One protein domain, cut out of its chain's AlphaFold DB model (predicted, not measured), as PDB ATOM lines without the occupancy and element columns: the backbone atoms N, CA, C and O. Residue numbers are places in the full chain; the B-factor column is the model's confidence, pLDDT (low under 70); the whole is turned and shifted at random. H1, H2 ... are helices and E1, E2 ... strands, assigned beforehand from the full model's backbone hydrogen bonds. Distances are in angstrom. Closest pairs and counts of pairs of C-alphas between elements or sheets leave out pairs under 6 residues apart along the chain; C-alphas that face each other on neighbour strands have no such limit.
ATOM      1  N   ILE A  14     -29.767 -30.813  -6.971       85.00
ATOM      2  CA  ILE A  14     -28.912 -29.653  -7.181       85.00
ATOM      3  C   ILE A  14     -28.681 -29.574  -8.685       85.00
ATOM      4  O   ILE A  14     -28.319 -30.570  -9.314       85.00
ATOM      5  N   GLU A  15     -28.946 -28.412  -9.266       89.00
ATOM      6  CA  GLU A  15     -28.619 -28.142 -10.661       89.00
ATOM      7  C   GLU A  15     -27.180 -27.637 -10.717       89.00
ATOM      8  O   GLU A  15     -26.858 -26.586 -10.162       89.00
ATOM      9  N   LEU A  16     -26.313 -28.429 -11.342       89.88
ATOM     10  CA  LEU A  16     -24.920 -28.087 -11.587       89.88
ATOM     11  C   LEU A  16     -24.749 -27.759 -13.067       89.88
ATOM     12  O   LEU A  16     -25.012 -28.608 -13.918       89.88
ATOM     13  N   THR A  17     -24.263 -26.565 -13.378       85.69
ATOM     14  CA  THR A  17     -23.848 -26.229 -14.743       85.69
ATOM     15  C   THR A  17     -22.402 -26.655 -14.951       85.69
ATOM     16  O   THR A  17     -21.534 -26.317 -14.151       85.69
ATOM     17  N   VAL A  18     -22.131 -27.392 -16.024       87.56
ATOM     18  CA  VAL A  18     -20.769 -27.738 -16.437       87.56
ATOM     19  C   VAL A  18     -20.551 -27.259 -17.861       87.56
ATOM     20  O   VAL A  18     -21.310 -27.617 -18.759       87.56
ATOM     21  N   ASP A  19     -19.501 -26.479 -18.055       88.19
ATOM     22  CA  ASP A  19     -18.994 -26.039 -19.354       88.19
ATOM     23  C   ASP A  19     -17.642 -26.704 -19.640       88.19
ATOM     24  O   ASP A  19     -16.949 -27.134 -18.717       88.19
ATOM     25  N   ARG A  20     -17.243 -26.788 -20.909       87.38
ATOM     26  CA  ARG A  20     -15.937 -27.320 -21.303       87.38
ATOM     27  C   ARG A  20     -15.333 -26.589 -22.499       87.38
ATOM     28  O   ARG A  20     -16.032 -26.167 -23.420       87.38
ATOM     29  N   GLU A  21     -14.005 -26.526 -22.539       82.94
ATOM     30  CA  GLU A  21     -13.281 -26.043 -23.715       82.94
ATOM     31  C   GLU A  21     -13.586 -26.890 -24.957       82.94
ATOM     32  O   GLU A  21     -13.871 -28.094 -24.883       82.94
ATOM     33  N   SER A  22     -13.530 -26.219 -26.113       82.00
ATOM     34  CA  SER A  22     -13.741 -26.861 -27.402       82.00
ATOM     35  C   SER A  22     -12.510 -27.644 -27.858       82.00
ATOM     36  O   SER A  22     -11.379 -27.177 -27.725       82.00
ATOM     37  N   VAL A  23     -12.729 -28.816 -28.449       79.81
ATOM     38  CA  VAL A  23     -11.706 -29.628 -29.109       79.81
ATOM     39  C   VAL A  23     -11.972 -29.581 -30.613       79.81
ATOM     40  O   VAL A  23     -12.902 -30.219 -31.097       79.81
ATOM     41  N   CYS A  24     -11.127 -28.850 -31.352       65.12
ATOM     42  CA  CYS A  24     -11.264 -28.426 -32.765       65.12
ATOM     43  C   CYS A  24     -11.479 -29.540 -33.830       65.12
ATOM     44  O   CYS A  24     -11.503 -29.251 -35.015       65.12
ATOM     45  N   MET A  25     -11.597 -30.811 -33.434       60.41
ATOM     46  CA  MET A  25     -11.965 -31.954 -34.296       60.41
ATOM     47  C   MET A  25     -12.898 -32.965 -33.592       60.41
ATOM     48  O   MET A  25     -13.297 -33.965 -34.186       60.41
ATOM     49  N   GLY A  26     -13.188 -32.771 -32.301       55.94
ATOM     50  CA  GLY A  26     -14.051 -33.639 -31.490       55.94
ATOM     51  C   GLY A  26     -15.452 -33.068 -31.264       55.94
ATOM     52  O   GLY A  26     -16.349 -33.809 -30.866       55.94
ATOM     53  N   ASP A  27     -15.642 -31.775 -31.546       59.84
ATOM     54  CA  ASP A  27     -16.814 -31.007 -31.120       59.84
ATOM     55  C   ASP A  27     -17.746 -30.545 -32.235       59.84
ATOM     56  O   ASP A  27     -18.832 -30.060 -31.917       59.84
ATOM     57  N   ASP A  28     -17.382 -30.749 -33.505       56.00
ATOM     58  CA  ASP A  28     -18.072 -30.216 -34.698       56.00
ATOM     59  C   ASP A  28     -19.568 -30.587 -34.816       56.00
ATOM     60  O   ASP A  28     -20.272 -30.118 -35.706       56.00
ATOM     61  N   VAL A  29     -20.087 -31.409 -33.901       51.56
ATOM     62  CA  VAL A  29     -21.475 -31.886 -33.855       51.56
ATOM     63  C   VAL A  29     -22.145 -31.801 -32.474       51.56
ATOM     64  O   VAL A  29     -23.302 -32.200 -32.359       51.56
ATOM     65  N   THR A  30     -21.478 -31.300 -31.420       57.62
ATOM     66  CA  THR A  30     -22.012 -31.375 -30.032       57.62
ATOM     67  C   THR A  30     -22.125 -30.050 -29.280       57.62
ATOM     68  O   THR A  30     -22.445 -30.060 -28.093       57.62
ATOM     69  N   ALA A  31     -21.950 -28.912 -29.959       57.00
ATOM     70  CA  ALA A  31     -22.282 -27.613 -29.379       57.00
ATOM     71  C   ALA A  31     -23.782 -27.552 -28.985       57.00
ATOM     72  O   ALA A  31     -24.631 -28.006 -29.759       57.00
ATOM     73  N   PRO A  32     -24.145 -26.969 -27.826       66.00
ATOM     74  CA  PRO A  32     -23.288 -26.218 -26.909       66.00
ATOM     75  C   PRO A  32     -22.432 -27.102 -25.985       66.00
ATOM     76  O   PRO A  32     -22.855 -28.160 -25.527       66.00
ATOM     77  N   ASN A  33     -21.245 -26.598 -25.644       79.56
ATOM     78  CA  ASN A  33     -20.316 -27.225 -24.698       79.56
ATOM     79  C   ASN A  33     -20.689 -26.975 -23.222       79.56
ATOM     80  O   ASN A  33     -19.916 -27.296 -22.325       79.56
ATOM     81  N   GLU A  34     -21.882 -26.433 -22.977       85.19
ATOM     82  CA  GLU A  34     -22.473 -26.264 -21.654       85.19
ATOM     83  C   GLU A  34     -23.595 -27.289 -21.460       85.19
ATOM     84  O   GLU A  34     -24.416 -27.522 -22.355       85.19
ATOM     85  N   LYS A  35     -23.657 -27.902 -20.277       87.31
ATOM     86  CA  LYS A  35     -24.684 -28.873 -19.909       87.31
ATOM     87  C   LYS A  35     -25.062 -28.747 -18.436       87.31
ATOM     88  O   LYS A  35     -24.205 -28.613 -17.568       87.31
ATOM     89  N   ILE A  36     -26.357 -28.866 -18.151       88.19
ATOM     90  CA  ILE A  36     -26.876 -28.941 -16.781       88.19
ATOM     91  C   ILE A  36     -26.922 -30.408 -16.345       88.19
ATOM     92  O   ILE A  36     -27.528 -31.254 -17.008       88.19
ATOM     93  N   PHE A  37     -26.293 -30.702 -15.213       89.25
ATOM     94  CA  PHE A  37     -26.282 -32.006 -14.571       89.25
ATOM     95  C   PHE A  37     -27.205 -31.989 -13.350       89.25
ATOM     96  O   PHE A  37     -26.993 -31.193 -12.433       89.25
ATOM     97  N   PRO A  38     -28.209 -32.882 -13.284       91.75
ATOM     98  CA  PRO A  38     -28.921 -33.115 -12.043       91.75
ATOM     99  C   PRO A  38     -28.014 -33.903 -11.092       91.75
ATOM    100  O   PRO A  38     -27.584 -35.020 -11.408       91.75
ATOM    101  N   VAL A  39     -27.752 -33.328  -9.922       92.81
ATOM    102  CA  VAL A  39     -27.003 -33.969  -8.839       92.81
ATOM    103  C   VAL A  39     -27.963 -34.298  -7.699       92.81
ATOM    104  O   VAL A  39     -28.727 -33.448  -7.241       92.81
ATOM    105  N   ALA A  40     -28.010 -35.558  -7.278       91.69
ATOM    106  CA  ALA A  40     -28.813 -35.991  -6.142       91.69
ATOM    107  C   ALA A  40     -28.132 -35.609  -4.816       91.69
ATOM    108  O   ALA A  40     -26.909 -35.568  -4.729       91.69
ATOM    109  N   GLU A  41     -28.915 -35.377  -3.756       87.75
ATOM    110  CA  GLU A  41     -28.392 -34.962  -2.436       87.75
ATOM    111  C   GLU A  41     -27.325 -35.904  -1.844       87.75
ATOM    112  O   GLU A  41     -26.545 -35.492  -0.988       87.75
ATOM    113  N   ASN A  42     -27.315 -37.175  -2.250       92.06
ATOM    114  CA  ASN A  42     -26.401 -38.192  -1.740       92.06
ATOM    115  C   ASN A  42     -25.181 -38.450  -2.633       92.06
ATOM    116  O   ASN A  42     -24.344 -39.250  -2.227       92.06
ATOM    117  N   GLU A  43     -25.109 -37.843  -3.818       95.62
ATOM    118  CA  GLU A  43     -23.957 -38.002  -4.707       95.62
ATOM    119  C   GLU A  43     -22.740 -37.268  -4.142       95.62
ATOM    120  O   GLU A  43     -22.855 -36.178  -3.567       95.62
ATOM    121  N   THR A  44     -21.573 -37.890  -4.273       97.25
ATOM    122  CA  THR A  44     -20.295 -37.295  -3.878       97.25
ATOM    123  C   THR A  44     -19.674 -36.497  -5.020       97.25
ATOM    124  O   THR A  44     -20.195 -36.467  -6.139       97.25
ATOM    125  N   LEU A  45     -18.561 -35.816  -4.747       96.06
ATOM    126  CA  LEU A  45     -17.792 -35.154  -5.792       96.06
ATOM    127  C   LEU A  45     -17.294 -36.183  -6.815       96.06
ATOM    128  O   LEU A  45     -17.424 -35.930  -8.007       96.06
ATOM    129  N   SER A  46     -16.836 -37.361  -6.379       97.50
ATOM    130  CA  SER A  46     -16.460 -38.464  -7.282       97.50
ATOM    131  C   SER A  46     -17.589 -38.865  -8.238       97.50
ATOM    132  O   SER A  46     -17.360 -38.980  -9.441       97.50
ATOM    133  N   ASP A  47     -18.822 -39.015  -7.735       97.25
ATOM    134  CA  ASP A  47     -19.986 -39.355  -8.570       97.25
ATOM    135  C   ASP A  47     -20.244 -38.280  -9.643       97.25
ATOM    136  O   ASP A  47     -20.586 -38.581 -10.792       97.25
ATOM    137  N   VAL A  48     -20.063 -37.005  -9.282       96.44
ATOM    138  CA  VAL A  48     -20.166 -35.878 -10.218       96.44
ATOM    139  C   VAL A  48     -19.030 -35.904 -11.241       96.44
ATOM    140  O   VAL A  48     -19.297 -35.735 -12.433       96.44
ATOM    141  N   ILE A  49     -17.788 -36.161 -10.822       97.31
ATOM    142  CA  ILE A  49     -16.648 -36.282 -11.737       97.31
ATOM    143  C   ILE A  49     -16.863 -37.436 -12.722       97.31
ATOM    144  O   ILE A  49     -16.613 -37.251 -13.907       97.31
ATOM    145  N   GLU A  50     -17.425 -38.573 -12.309       96.25
ATOM    146  CA  GLU A  50     -17.760 -39.669 -13.233       96.25
ATOM    147  C   GLU A  50     -18.798 -39.261 -14.288       96.25
ATOM    148  O   GLU A  50     -18.663 -39.582 -15.475       96.25
ATOM    149  N   LYS A  51     -19.812 -38.475 -13.903       95.25
ATOM    150  CA  LYS A  51     -20.762 -37.899 -14.871       95.25
ATOM    151  C   LYS A  51     -20.072 -36.963 -15.861       95.25
ATOM    152  O   LYS A  51     -20.423 -36.970 -17.044       95.25
ATOM    153  N   ILE A  52     -19.103 -36.176 -15.396       95.00
ATOM    154  CA  ILE A  52     -18.295 -35.294 -16.244       95.00
ATOM    155  C   ILE A  52     -17.407 -36.130 -17.171       95.00
ATOM    156  O   ILE A  52     -17.410 -35.900 -18.377       95.00
ATOM    157  N   CYS A  53     -16.736 -37.170 -16.673       93.69
ATOM    158  CA  CYS A  53     -15.957 -38.107 -17.481       93.69
ATOM    159  C   CYS A  53     -16.791 -38.711 -18.615       93.69
ATOM    160  O   CYS A  53     -16.302 -38.822 -19.738       93.69
ATOM    161  N   ALA A  54     -18.046 -39.090 -18.359       90.81
ATOM    162  CA  ALA A  54     -18.956 -39.609 -19.384       90.81
ATOM    163  C   ALA A  54     -19.373 -38.551 -20.426       90.81
ATOM    164  O   ALA A  54     -19.762 -38.904 -21.539       90.81
ATOM    165  N   TYR A  55     -19.304 -37.269 -20.070       90.44
ATOM    166  CA  TYR A  55     -19.650 -36.139 -20.928       90.44
ATOM    167  C   TYR A  55     -18.482 -35.632 -21.784       90.44
ATOM    168  O   TYR A  55     -18.703 -35.193 -22.913       90.44
ATOM    169  N   LEU A  56     -17.253 -35.688 -21.270       90.50
ATOM    170  CA  LEU A  56     -16.080 -35.148 -21.954       90.50
ATOM    171  C   LEU A  56     -15.732 -35.918 -23.244       90.50
ATOM    172  O   LEU A  56     -15.809 -37.154 -23.265       90.50
ATOM    173  N   PRO A  57     -15.270 -35.217 -24.301       88.56
ATOM    174  CA  PRO A  57     -14.747 -35.846 -25.507       88.56
ATOM    175  C   PRO A  57     -13.642 -36.865 -25.208       88.56
ATOM    176  O   PRO A  57     -12.698 -36.604 -24.458       88.56
ATOM    177  N   LYS A  58     -13.749 -38.036 -25.840       85.94
ATOM    178  CA  LYS A  58     -12.802 -39.145 -25.681       85.94
ATOM    179  C   LYS A  58     -11.637 -38.989 -26.655       85.94
ATOM    180  O   LYS A  58     -11.724 -39.390 -27.818       85.94
ATOM    181  N   MET A  59     -10.548 -38.411 -26.158       86.44
ATOM    182  CA  MET A  59      -9.293 -38.195 -26.881       86.44
ATOM    183  C   MET A  59      -8.168 -39.018 -26.246       86.44
ATOM    184  O   MET A  59      -8.265 -39.414 -25.090       86.44
ATOM    185  N   ASN A  60      -7.124 -39.309 -27.019       89.06
ATOM    186  CA  ASN A  60      -5.942 -40.002 -26.507       89.06
ATOM    187  C   ASN A  60      -4.927 -38.983 -26.003       89.06
ATOM    188  O   ASN A  60      -4.739 -37.970 -26.674       89.06
ATOM    189  N   ASP A  61      -4.234 -39.318 -24.918       90.81
ATOM    190  CA  ASP A  61      -3.126 -38.534 -24.365       90.81
ATOM    191  C   ASP A  61      -3.505 -37.073 -24.067       90.81
ATOM    192  O   ASP A  61      -2.868 -36.116 -24.513       90.81
ATOM    193  N   VAL A  62      -4.618 -36.899 -23.347       94.12
ATOM    194  CA  VAL A  62      -5.096 -35.577 -22.923       94.12
ATOM    195  C   VAL A  62      -5.427 -35.569 -21.444       94.12
ATOM    196  O   VAL A  62      -5.792 -36.586 -20.854       94.12
ATOM    197  N   VAL A  63      -5.361 -34.381 -20.860       96.88
ATOM    198  CA  VAL A  63      -5.782 -34.135 -19.484       96.88
ATOM    199  C   VAL A  63      -6.848 -33.054 -19.498       96.88
ATOM    200  O   VAL A  63      -6.727 -32.055 -20.205       96.88
ATOM    201  N   TRP A  64      -7.892 -33.243 -18.704       96.69
ATOM    202  CA  TRP A  64      -8.867 -32.207 -18.409       96.69
ATOM    203  C   TRP A  64      -8.699 -31.755 -16.966       96.69
ATOM    204  O   TRP A  64      -8.662 -32.598 -16.071       96.69
ATOM    205  N   SER A  65      -8.630 -30.450 -16.714       95.81
ATOM    206  CA  SER A  65      -8.867 -29.942 -15.357       95.81
ATOM    207  C   SER A  65     -10.347 -29.634 -15.197       95.81
ATOM    208  O   SER A  65     -10.956 -29.086 -16.112       95.81
ATOM    209  N   VAL A  66     -10.918 -29.967 -14.046       95.38
ATOM    210  CA  VAL A  66     -12.277 -29.592 -13.652       95.38
ATOM    211  C   VAL A  66     -12.157 -28.563 -12.543       95.38
ATOM    212  O   VAL A  66     -11.664 -28.879 -11.460       95.38
ATOM    213  N   ASP A  67     -12.562 -27.330 -12.817       88.31
ATOM    214  CA  ASP A  67     -12.341 -26.200 -11.921       88.31
ATOM    215  C   ASP A  67     -13.595 -25.351 -11.699       88.31
ATOM    216  O   ASP A  67     -14.524 -25.338 -12.503       88.31
ATOM    217  N   THR A  68     -13.629 -24.637 -10.578       77.69
ATOM    218  CA  THR A  68     -14.719 -23.714 -10.208       77.69
ATOM    219  C   THR A  68     -14.494 -22.292 -10.736       77.69
ATOM    220  O   THR A  68     -15.230 -21.370 -10.387       77.69
ATOM    221  N   GLY A  69     -13.429 -22.073 -11.512       67.12
ATOM    222  CA  GLY A  69     -12.880 -20.753 -11.820       67.12
ATOM    223  C   GLY A  69     -12.079 -20.109 -10.681       67.12
ATOM    224  O   GLY A  69     -11.493 -19.052 -10.901       67.12
ATOM    225  N   ILE A  70     -12.041 -20.724  -9.493       65.00
ATOM    226  CA  ILE A  70     -11.276 -20.254  -8.321       65.00
ATOM    227  C   ILE A  70     -10.191 -21.267  -7.941       65.00
ATOM    228  O   ILE A  70      -9.098 -20.882  -7.537       65.00
ATOM    229  N   LYS A  71     -10.496 -22.560  -8.062       77.00
ATOM    230  CA  LYS A  71      -9.567 -23.660  -7.803       77.00
ATOM    231  C   LYS A  71      -9.919 -24.878  -8.652       77.00
ATOM    232  O   LYS A  71     -11.069 -25.023  -9.078       77.00
ATOM    233  N   THR A  72      -8.949 -25.769  -8.835       89.81
ATOM    234  CA  THR A  72      -9.172 -27.090  -9.435       89.81
ATOM    235  C   THR A  72      -9.783 -28.040  -8.405       89.81
ATOM    236  O   THR A  72      -9.275 -28.150  -7.293       89.81
ATOM    237  N   GLU A  73     -10.854 -28.738  -8.780       92.81
ATOM    238  CA  GLU A  73     -11.494 -29.782  -7.963       92.81
ATOM    239  C   GLU A  73     -11.000 -31.181  -8.346       92.81
ATOM    240  O   GLU A  73     -10.875 -32.055  -7.487       92.81
ATOM    241  N   ALA A  74     -10.710 -31.402  -9.633       97.75
ATOM    242  CA  ALA A  74     -10.208 -32.677 -10.125       97.75
ATOM    243  C   ALA A  74      -9.385 -32.543 -11.412       97.75
ATOM    244  O   ALA A  74      -9.559 -31.605 -12.194       97.75
ATOM    245  N   TYR A  75      -8.545 -33.543 -11.665       98.31
ATOM    246  CA  TYR A  75      -7.906 -33.785 -12.956       98.31
ATOM    247  C   TYR A  75      -8.418 -35.098 -13.532       98.31
ATOM    248  O   TYR A  75      -8.452 -36.101 -12.828       98.31
ATOM    249  N   ILE A  76      -8.792 -35.107 -14.808       98.00
ATOM    250  CA  ILE A  76      -9.220 -36.305 -15.534       98.00
ATOM    251  C   ILE A  76      -8.173 -36.596 -16.604       98.00
ATOM    252  O   ILE A  76      -7.975 -35.799 -17.520       98.00
ATOM    253  N   VAL A  77      -7.515 -37.745 -16.502       97.00
ATOM    254  CA  VAL A  77      -6.492 -38.201 -17.444       97.00
ATOM    255  C   VAL A  77      -7.122 -39.183 -18.417       97.00
ATOM    256  O   VAL A  77      -7.609 -40.242 -18.023       97.00
ATOM    257  N   MET A  78      -7.114 -38.837 -19.702       94.19
ATOM    258  CA  MET A  78      -7.579 -39.697 -20.786       94.19
ATOM    259  C   MET A  78      -6.353 -40.283 -21.486       94.19
ATOM    260  O   MET A  78      -5.758 -39.664 -22.368       94.19
ATOM    261  N   GLU A  79      -5.964 -41.490 -21.095       90.00
ATOM    262  CA  GLU A  79      -4.821 -42.171 -21.706       90.00
ATOM    263  C   GLU A  79      -5.181 -42.654 -23.114       90.00
ATOM    264  O   GLU A  79      -4.438 -42.468 -24.077       90.00
ATOM    265  N   THR A  80      -6.369 -43.247 -23.248       86.94
ATOM    266  CA  THR A  80      -6.936 -43.662 -24.533       86.94
ATOM    267  C   THR A  80      -8.434 -43.373 -24.563       86.94
ATOM    268  O   THR A  80      -9.054 -43.200 -23.515       86.94
ATOM    269  N   LYS A  81      -9.065 -43.432 -25.742       80.19
ATOM    270  CA  LYS A  81     -10.524 -43.242 -25.893       80.19
ATOM    271  C   LYS A  81     -11.384 -44.072 -24.925       80.19
ATOM    272  O   LYS A  81     -12.481 -43.643 -24.582       80.19
ATOM    273  N   ASN A  82     -10.892 -45.233 -24.490       83.38
ATOM    274  CA  ASN A  82     -11.616 -46.165 -23.621       83.38
ATOM    275  C   ASN A  82     -10.998 -46.315 -22.224       83.38
ATOM    276  O   ASN A  82     -11.511 -47.095 -21.425       83.38
ATOM    277  N   ARG A  83      -9.893 -45.622 -21.929       91.12
ATOM    278  CA  ARG A  83      -9.183 -45.754 -20.654       91.12
ATOM    279  C   ARG A  83      -8.882 -44.373 -20.102       91.12
ATOM    280  O   ARG A  83      -8.085 -43.636 -20.680       91.12
ATOM    281  N   TYR A  84      -9.541 -44.056 -18.997       94.44
ATOM    282  CA  TYR A  84      -9.365 -42.817 -18.263       94.44
ATOM    283  C   TYR A  84      -9.332 -43.104 -16.766       94.44
ATOM    284  O   TYR A  84      -9.829 -44.134 -16.309       94.44
ATOM    285  N   TRP A  85      -8.762 -42.175 -16.017       96.00
ATOM    286  CA  TRP A  85      -8.830 -42.127 -14.563       96.00
ATOM    287  C   TRP A  85      -8.890 -40.664 -14.126       96.00
ATOM    288  O   TRP A  85      -8.701 -39.760 -14.943       96.00
ATOM    289  N   TYR A  86      -9.197 -40.412 -12.859       97.75
ATOM    290  CA  TYR A  86      -9.202 -39.059 -12.317       97.75
ATOM    291  C   TYR A  86      -8.587 -39.013 -10.924       97.75
ATOM    292  O   TYR A  86      -8.534 -40.014 -10.211       97.75
ATOM    293  N   GLU A  87      -8.139 -37.824 -10.550       97.75
ATOM    294  CA  GLU A  87      -7.634 -37.487  -9.226       97.75
ATOM    295  C   GLU A  87      -8.423 -36.293  -8.699       97.75
ATOM    296  O   GLU A  87      -8.498 -35.260  -9.365       97.75
ATOM    297  N   LEU A  88      -9.006 -36.433  -7.507       97.44
ATOM    298  CA  LEU A  88      -9.592 -35.308  -6.784       97.44
ATOM    299  C   LEU A  88      -8.488 -34.511  -6.085       97.44
ATOM    300  O   LEU A  88      -7.579 -35.090  -5.493       97.44
ATOM    301  N   CYS A  89      -8.593 -33.183  -6.110       93.19
ATOM    302  CA  CYS A  89      -7.644 -32.303  -5.422       93.19
ATOM    303  C   CYS A  89      -7.878 -32.238  -3.904       93.19
ATOM    304  O   CYS A  89      -6.968 -31.898  -3.151       93.19
ATOM    305  N   GLU A  90      -9.088 -32.563  -3.447       90.25
ATOM    306  CA  GLU A  90      -9.476 -32.611  -2.036       90.25
ATOM    307  C   GLU A  90     -10.118 -33.959  -1.690       90.25
ATOM    308  O   GLU A  90     -10.407 -34.784  -2.558       90.25
ATOM    309  N   GLN A  91     -10.365 -34.182  -0.396       93.12
ATOM    310  CA  GLN A  91     -11.098 -35.353   0.069       93.12
ATOM    311  C   GLN A  91     -12.509 -35.394  -0.531       93.12
ATOM    312  O   GLN A  91     -13.216 -34.382  -0.556       93.12
ATOM    313  N   ASP A  92     -12.928 -36.587  -0.957       96.75
ATOM    314  CA  ASP A  92     -14.274 -36.791  -1.474       96.75
ATOM    315  C   ASP A  92     -15.327 -36.488  -0.398       96.75
ATOM    316  O   ASP A  92     -15.246 -36.948   0.745       96.75
ATOM    317  N   LYS A  93     -16.318 -35.690  -0.781       93.50
ATOM    318  CA  LYS A  93     -17.372 -35.158   0.089       93.50
ATOM    319  C   LYS A  93     -18.692 -35.169  -0.657       93.50
ATOM    320  O   LYS A  93     -18.724 -35.244  -1.885       93.50
ATOM    321  N   ARG A  94     -19.804 -35.085   0.073       95.38
ATOM    322  CA  ARG A  94     -21.115 -34.979  -0.574       95.38
ATOM    323  C   ARG A  94     -21.172 -33.695  -1.378       95.38
ATOM    324  O   ARG A  94     -20.858 -32.627  -0.860       95.38
ATOM    325  N   PHE A  95     -21.639 -33.781  -2.618       92.75
ATOM    326  CA  PHE A  95     -21.726 -32.609  -3.480       92.75
ATOM    327  C   PHE A  95     -22.656 -31.541  -2.881       92.75
ATOM    328  O   PHE A  95     -22.386 -30.346  -2.975       92.75
ATOM    329  N   ALA A  96     -23.699 -31.976  -2.166       90.12
ATOM    330  CA  ALA A  96     -24.627 -31.107  -1.444       90.12
ATOM    331  C   ALA A  96     -24.012 -30.313  -0.279       90.12
ATOM    332  O   ALA A  96     -24.635 -29.368   0.198       90.12
ATOM    333  N   GLU A  97     -22.824 -30.693   0.192       89.19
ATOM    334  CA  GLU A  97     -22.077 -29.968   1.228       89.19
ATOM    335  C   GLU A  97     -21.124 -28.926   0.621       89.19
ATOM    336  O   GLU A  97     -20.434 -28.214   1.348       89.19
ATOM    337  N   THR A  98     -21.073 -28.829  -0.710       83.88
ATOM    338  CA  THR A  98     -20.270 -27.841  -1.432       83.88
ATOM    339  C   THR A  98     -21.100 -26.609  -1.794       83.88
ATOM    340  O   THR A  98     -22.324 -26.668  -1.876       83.88
ATOM    341  N   GLU A  99     -20.427 -25.490  -2.063       81.12
ATOM    342  CA  GLU A  99     -21.047 -24.280  -2.632       81.12
ATOM    343  C   GLU A  99     -20.947 -24.249  -4.174       81.12
ATOM    344  O   GLU A  99     -21.069 -23.197  -4.803       81.12
ATOM    345  N   ILE A 100     -20.672 -25.400  -4.803       81.44
ATOM    346  CA  ILE A 100     -20.402 -25.493  -6.237       81.44
ATOM    347  C   ILE A 100     -21.721 -25.549  -7.008       81.44
ATOM    348  O   ILE A 100     -22.503 -26.491  -6.894       81.44
ATOM    349  N   HIS A 101     -21.925 -24.550  -7.859       81.38
ATOM    350  CA  HIS A 101     -23.042 -24.493  -8.807       81.38
ATOM    351  C   HIS A 101     -22.585 -24.488 -10.271       81.38
ATOM    352  O   HIS A 101     -23.401 -24.674 -11.173       81.38
ATOM    353  N   TYR A 102     -21.287 -24.281 -10.503       81.31
ATOM    354  CA  TYR A 102     -20.686 -24.193 -11.827       81.31
ATOM    355  C   TYR A 102     -19.306 -24.852 -11.836       81.31
ATOM    356  O   TYR A 102     -18.511 -24.615 -10.924       81.31
ATOM    357  N   LEU A 103     -19.021 -25.633 -12.876       85.44
ATOM    358  CA  LEU A 103     -17.696 -26.179 -13.164       85.44
ATOM    359  C   LEU A 103     -17.310 -25.902 -14.619       85.44
ATOM    360  O   LEU A 103     -18.147 -25.952 -15.517       85.44
ATOM    361  N   HIS A 104     -16.028 -25.651 -14.848       87.25
ATOM    362  CA  HIS A 104     -15.431 -25.536 -16.169       87.25
ATOM    363  C   HIS A 104     -14.412 -26.657 -16.373       87.25
ATOM    364  O   HIS A 104     -13.599 -26.941 -15.493       87.25
ATOM    365  N   CYS A 105     -14.457 -27.300 -17.536       91.62
ATOM    366  CA  CYS A 105     -13.502 -28.320 -17.933       91.62
ATOM    367  C   CYS A 105     -12.529 -27.762 -18.975       91.62
ATOM    368  O   CYS A 105     -12.900 -27.535 -20.127       91.62
ATOM    369  N   ARG A 106     -11.267 -27.586 -18.591       91.12
ATOM    370  CA  ARG A 106     -10.209 -27.065 -19.465       91.12
ATOM    371  C   ARG A 106      -9.449 -28.203 -20.131       91.12
ATOM    372  O   ARG A 106      -9.098 -29.173 -19.464       91.12
ATOM    373  N   TYR A 107      -9.171 -28.071 -21.422       92.00
ATOM    374  CA  TYR A 107      -8.571 -29.115 -22.245       92.00
ATOM    375  C   TYR A 107      -7.053 -28.941 -22.378       92.00
ATOM    376  O   TYR A 107      -6.568 -27.909 -22.843       92.00
ATOM    377  N   PHE A 108      -6.278 -29.972 -22.046       93.25
ATOM    378  CA  PHE A 108      -4.824 -29.963 -22.174       93.25
ATOM    379  C   PHE A 108      -4.315 -31.110 -23.039       93.25
ATOM    380  O   PHE A 108      -4.697 -32.265 -22.874       93.25
ATOM    381  N   HIS A 109      -3.383 -30.773 -23.923       92.00
ATOM    382  CA  HIS A 109      -2.614 -31.705 -24.738       92.00
ATOM    383  C   HIS A 109      -1.155 -31.241 -24.755       92.00
ATOM    384  O   HIS A 109      -0.878 -30.058 -24.551       92.00
ATOM    385  N   THR A 110      -0.218 -32.137 -25.055       88.62
ATOM    386  CA  THR A 110       1.233 -31.862 -25.023       88.62
ATOM    387  C   THR A 110       1.639 -30.617 -25.817       88.62
ATOM    388  O   THR A 110       2.463 -29.824 -25.373       88.62
ATOM    389  N   GLY A 111       0.995 -30.375 -26.962       85.62
ATOM    390  CA  GLY A 111       1.240 -29.187 -27.785       85.62
ATOM    391  C   GLY A 111       0.950 -27.849 -27.094       85.62
ATOM    392  O   GLY A 111       1.569 -26.859 -27.462       85.62
ATOM    393  N   ARG A 112       0.074 -27.810 -26.078       85.94
ATOM    394  CA  ARG A 112      -0.249 -26.598 -25.300       85.94
ATOM    395  C   ARG A 112       0.924 -26.117 -24.437       85.94
ATOM    396  O   ARG A 112       0.947 -24.959 -24.037       85.94
ATOM    397  N   PHE A 113       1.901 -26.986 -24.182       86.50
ATOM    398  CA  PHE A 113       3.111 -26.681 -23.415       86.50
ATOM    399  C   PHE A 113       4.330 -26.432 -24.304       86.50
ATOM    400  O   PHE A 113       5.444 -26.342 -23.805       86.50
ATOM    401  N   LEU A 114       4.141 -26.314 -25.619       83.31
ATOM    402  CA  LEU A 114       5.210 -26.025 -26.568       83.31
ATOM    403  C   LEU A 114       4.952 -24.662 -27.206       83.31
ATOM    404  O   LEU A 114       3.949 -24.482 -27.894       83.31
ATOM    405  N   TYR A 115       5.879 -23.726 -27.041       77.88
ATOM    406  CA  TYR A 115       5.822 -22.415 -27.687       77.88
ATOM    407  C   TYR A 115       7.055 -22.183 -28.557       77.88
ATOM    408  O   TYR A 115       8.056 -22.888 -28.447       77.88
ATOM    409  N   ARG A 116       6.959 -21.232 -29.488       77.06
ATOM    410  CA  ARG A 116       8.099 -20.817 -30.309       77.06
ATOM    411  C   ARG A 116       8.718 -19.575 -29.702       77.06
ATOM    412  O   ARG A 116       8.008 -18.598 -29.476       77.06
ATOM    413  N   ASP A 117      10.021 -19.613 -29.481       70.75
ATOM    414  CA  ASP A 117      10.773 -18.413 -29.155       70.75
ATOM    415  C   ASP A 117      10.724 -17.435 -30.334       70.75
ATOM    416  O   ASP A 117      10.964 -17.818 -31.481       70.75
ATOM    417  N   GLN A 118      10.396 -16.173 -30.067       69.81
ATOM    418  CA  GLN A 118      10.210 -15.178 -31.124       69.81
ATOM    419  C   GLN A 118      11.538 -14.732 -31.749       69.81
ATOM    420  O   GLN A 118      11.544 -14.273 -32.889       69.81
ATOM    421  N   MET A 119      12.655 -14.880 -31.029       70.69
ATOM    422  CA  MET A 119      13.976 -14.466 -31.506       70.69
ATOM    423  C   MET A 119      14.708 -15.578 -32.265       70.69
ATOM    424  O   MET A 119      15.275 -15.322 -33.325       70.69
ATOM    425  N   SER A 120      14.700 -16.805 -31.743       75.25
ATOM    426  CA  SER A 120      15.410 -17.954 -32.325       75.25
ATOM    427  C   SER A 120      14.526 -18.862 -33.186       75.25
ATOM    428  O   SER A 120      15.035 -19.619 -34.011       75.25
ATOM    429  N   GLY A 121      13.199 -18.808 -33.020       75.44
ATOM    430  CA  GLY A 121      12.256 -19.718 -33.680       75.44
ATOM    431  C   GLY A 121      12.250 -21.143 -33.114       75.44
ATOM    432  O   GLY A 121      11.492 -21.990 -33.612       75.44
ATOM    433  N   GLU A 122      13.066 -21.416 -32.091       80.56
ATOM    434  CA  GLU A 122      13.159 -22.716 -31.433       80.56
ATOM    435  C   GLU A 122      11.873 -23.052 -30.673       80.56
ATOM    436  O   GLU A 122      11.161 -22.176 -30.179       80.56
ATOM    437  N   ARG A 123      11.552 -24.349 -30.600       79.12
ATOM    438  CA  ARG A 123      10.428 -24.828 -29.789       79.12
ATOM    439  C   ARG A 123      10.910 -24.981 -28.357       79.12
ATOM    440  O   ARG A 123      11.715 -25.867 -28.086       79.12
ATOM    441  N   ILE A 124      10.389 -24.149 -27.468       82.94
ATOM    442  CA  ILE A 124      10.644 -24.234 -26.036       82.94
ATOM    443  C   ILE A 124       9.481 -24.969 -25.378       82.94
ATOM    444  O   ILE A 124       8.307 -24.737 -25.689       82.94
ATOM    445  N   GLU A 125       9.826 -25.880 -24.479       84.94
ATOM    446  CA  GLU A 125       8.882 -26.614 -23.656       84.94
ATOM    447  C   GLU A 125       8.673 -25.912 -22.312       84.94
ATOM    448  O   GLU A 125       9.630 -25.535 -21.638       84.94
ATOM    449  N   LYS A 126       7.408 -25.735 -21.928       79.69
ATOM    450  CA  LYS A 126       6.988 -25.188 -20.636       79.69
ATOM    451  C   LYS A 126       6.924 -26.324 -19.610       79.69
ATOM    452  O   LYS A 126       6.306 -27.355 -19.876       79.69
ATOM    453  N   TYR A 127       7.535 -26.104 -18.447       86.31
ATOM    454  CA  TYR A 127       7.756 -27.107 -17.394       86.31
ATOM    455  C   TYR A 127       8.550 -28.338 -17.888       86.31
ATOM    456  O   TYR A 127       8.052 -29.467 -17.820       86.31
ATOM    457  N   PRO A 128       9.766 -28.152 -18.443       87.50
ATOM    458  CA  PRO A 128      10.591 -29.261 -18.939       87.50
ATOM    459  C   PRO A 128      11.010 -30.243 -17.831       87.50
ATOM    460  O   PRO A 128      11.379 -31.378 -18.116       87.50
ATOM    461  N   GLU A 129      10.950 -29.825 -16.566       90.38
ATOM    462  CA  GLU A 129      11.169 -30.670 -15.392       90.38
ATOM    463  C   GLU A 129      10.056 -31.705 -15.163       90.38
ATOM    464  O   GLU A 129      10.277 -32.701 -14.474       90.38
ATOM    465  N   CYS A 130       8.868 -31.490 -15.733       89.50
ATOM    466  CA  CYS A 130       7.739 -32.404 -15.620       89.50
ATOM    467  C   CYS A 130       7.828 -33.506 -16.688       89.50
ATOM    468  O   CYS A 130       7.837 -33.226 -17.889       89.50
ATOM    469  N   GLY A 131       7.837 -34.770 -16.255       83.38
ATOM    470  CA  GLY A 131       7.884 -35.923 -17.159       83.38
ATOM    471  C   GLY A 131       6.549 -36.216 -17.847       83.38
ATOM    472  O   GLY A 131       6.526 -36.541 -19.034       83.38
ATOM    473  N   GLU A 132       5.433 -36.068 -17.129       92.06
ATOM    474  CA  GLU A 132       4.096 -36.403 -17.624       92.06
ATOM    475  C   GLU A 132       3.250 -35.157 -17.925       92.06
ATOM    476  O   GLU A 132       3.426 -34.090 -17.330       92.06
ATOM    477  N   LEU A 133       2.281 -35.290 -18.843       94.75
ATOM    478  CA  LEU A 133       1.352 -34.206 -19.178       94.75
ATOM    479  C   LEU A 133       0.562 -33.742 -17.947       94.75
ATOM    480  O   LEU A 133       0.358 -32.542 -17.776       94.75
ATOM    481  N   LEU A 134       0.144 -34.666 -17.075       96.69
ATOM    482  CA  LEU A 134      -0.582 -34.318 -15.853       96.69
ATOM    483  C   LEU A 134       0.240 -33.401 -14.944       96.69
ATOM    484  O   LEU A 134      -0.305 -32.424 -14.438       96.69
ATOM    485  N   ASP A 135       1.534 -33.664 -14.768       95.75
ATOM    486  CA  ASP A 135       2.398 -32.832 -13.925       95.75
ATOM    487  C   ASP A 135       2.525 -31.415 -14.491       95.75
ATOM    488  O   ASP A 135       2.393 -30.437 -13.754       95.75
ATOM    489  N   LYS A 136       2.660 -31.290 -15.819       94.06
ATOM    490  CA  LYS A 136       2.652 -29.989 -16.511       94.06
ATOM    491  C   LYS A 136       1.340 -29.249 -16.289       94.06
ATOM    492  O   LYS A 136       1.339 -28.047 -16.029       94.06
ATOM    493  N   VAL A 137       0.219 -29.966 -16.359       94.69
ATOM    494  CA  VAL A 137      -1.110 -29.410 -16.087       94.69
ATOM    495  C   VAL A 137      -1.243 -28.998 -14.628       94.69
ATOM    496  O   VAL A 137      -1.760 -27.920 -14.375       94.69
ATOM    497  N   LYS A 138      -0.744 -29.775 -13.665       94.25
ATOM    498  CA  LYS A 138      -0.751 -29.393 -12.246       94.25
ATOM    499  C   LYS A 138       0.103 -28.153 -11.988       94.25
ATOM    500  O   LYS A 138      -0.365 -27.260 -11.286       94.25
ATOM    501  N   CYS A 139       1.293 -28.046 -12.582       88.69
ATOM    502  CA  CYS A 139       2.108 -26.829 -12.502       88.69
ATOM    503  C   CYS A 139       1.377 -25.630 -13.117       88.69
ATOM    504  O   CYS A 139       1.266 -24.587 -12.474       88.69
ATOM    505  N   PHE A 140       0.806 -25.802 -14.313       87.94
ATOM    506  CA  PHE A 140       0.032 -24.758 -14.979       87.94
ATOM    507  C   PHE A 140      -1.192 -24.339 -14.179       87.94
ATOM    508  O   PHE A 140      -1.398 -23.152 -13.992       87.94
ATOM    509  N   MET A 141      -2.007 -25.276 -13.699       86.38
ATOM    510  CA  MET A 141      -3.222 -24.977 -12.943       86.38
ATOM    511  C   MET A 141      -2.896 -24.416 -11.561       86.38
ATOM    512  O   MET A 141      -3.592 -23.529 -11.075       86.38
ATOM    513  N   GLY A 142      -1.803 -24.884 -10.959       80.69
ATOM    514  CA  GLY A 142      -1.211 -24.280  -9.778       80.69
ATOM    515  C   GLY A 142      -0.875 -22.819 -10.038       80.69
ATOM    516  O   GLY A 142      -1.263 -21.985  -9.244       80.69
ATOM    517  N   GLU A 143      -0.234 -22.487 -11.162       73.75
ATOM    518  CA  GLU A 143       0.022 -21.101 -11.584       73.75
ATOM    519  C   GLU A 143      -1.239 -20.310 -11.931       73.75
ATOM    520  O   GLU A 143      -1.377 -19.152 -11.549       73.75
ATOM    521  N   TYR A 144      -2.185 -20.956 -12.599       69.81
ATOM    522  CA  TYR A 144      -3.455 -20.387 -13.025       69.81
ATOM    523  C   TYR A 144      -4.331 -19.983 -11.835       69.81
ATOM    524  O   TYR A 144      -5.048 -18.992 -11.898       69.81
ATOM    525  N   PHE A 145      -4.252 -20.724 -10.731       68.00
ATOM    526  CA  PHE A 145      -4.971 -20.435  -9.491       68.00
ATOM    527  C   PHE A 145      -4.051 -19.976  -8.356       68.00
ATOM    528  O   PHE A 145      -4.489 -19.944  -7.207       68.00
ATOM    529  N   LYS A 146      -2.784 -19.629  -8.644       57.81
ATOM    530  CA  LYS A 146      -1.711 -19.542  -7.625       57.81
ATOM    531  C   LYS A 146      -1.958 -18.510  -6.542       57.81
ATOM    532  O   LYS A 146      -1.262 -18.527  -5.531       57.81
TER     533      LYS A 146
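Overview. This is residues 14 to 146 of the 274 residues of an uncharacterized protein of Lachnoclostridium sp. An138 (UniProt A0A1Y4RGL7). A six-stranded sheet curls like part of a barrel round helix H1, while H3 covers its opposite face. Beyond the sheet, H2 leads to the small hairpin E7 and E8, at one end of the long axis. The 133 printed residues hold, in order, E1 E2 H1 E3 E4 E5 E6 H2 E7 E8 H3: three named helices and eight named strands, a mixed class. The large sheet is mixed, in the order E2 E1 E6 E3 E4 E5; E7 and E8 are antiparallel. The whole is compact, with a radius of gyration of the C-alphas of 15.8 A, yet elongated, spanning 55 by 34 by 25 A.

Arrangement. Start with E1, residues 14 to 20, and E2, residues 34 to 40, an antiparallel hairpin with N 16 and O 37 within hydrogen-bond range at 3.0 A. Next, H1, residues 45 to 55, is on the strongly twisted sheet; its closest C-alphas to E2 are Val 48 and Val 39, 7.2 A apart. E3, residues 62 to 67, E4, residues 72 to 80, and E5, residues 83 to 88, form a meander, each strand the antiparallel neighbour of the one before. Look for N 64 and O 76 at 2.8 A, then N 77 and O 85 at 2.8 A. E6, residues 102 to 109, antiparallel to E3 with N 106 and O 65 at 2.9 A, completes a Greek key, the meander's first strand pairing with the fourth. E6 is parallel to E1, with N 103 and O 17 at 2.9 A. E2, H1 and E3 make a split strand-helix-strand unit, two strands running the same way with E1 and E6 between them; its crossover is right-handed. H2, residues 110 to 113, is not on the sheet. E7, residues 114 to 116, and E8, residues 123 to 125, pair through N 124 and O 115 at 2.8 A. H3, residues 133 to 144, is over E3 at a height over the sheet of 9.1 A; the closest C-alphas are those of Leu 134 and Val 63, 6.3 A apart. It runs along the strands, only just, at 28 degrees to E3 on the local plane. With H1 on the opposite face, this gives three layers, helices on both faces of a sheet. H2 and H3 are close but not clearly touching: C-alphas 110 and 133 are closest, at 6.3 A. In H1 and H3 every O i to N i+4 pair is within hydrogen-bond range; H2 is too short for one.

Along the chain. Find C-alpha 14 at (-28.912, -29.653, -7.181), where E1 begins. H1 runs 15.3 A from C-alpha 45 at (-17.792, -35.154, -5.792). E4 is 22.5 A long and E6 23.4 A. H3, 15.9 A long, ends at C-alpha 144, (-3.455, -20.387, -13.025).

Size, cuts and confidence. The C-alphas of Glu 41 and Ser 120 are farthest apart, at 55.7 A. The printed part has no cut; the links E1 to E2 and E5 to E6 are long, 13 residues each. Mean pLDDT of the printed part is 85.9, with residues 24 to 32, 69 to 70, 118 and 144 to 146 under 70.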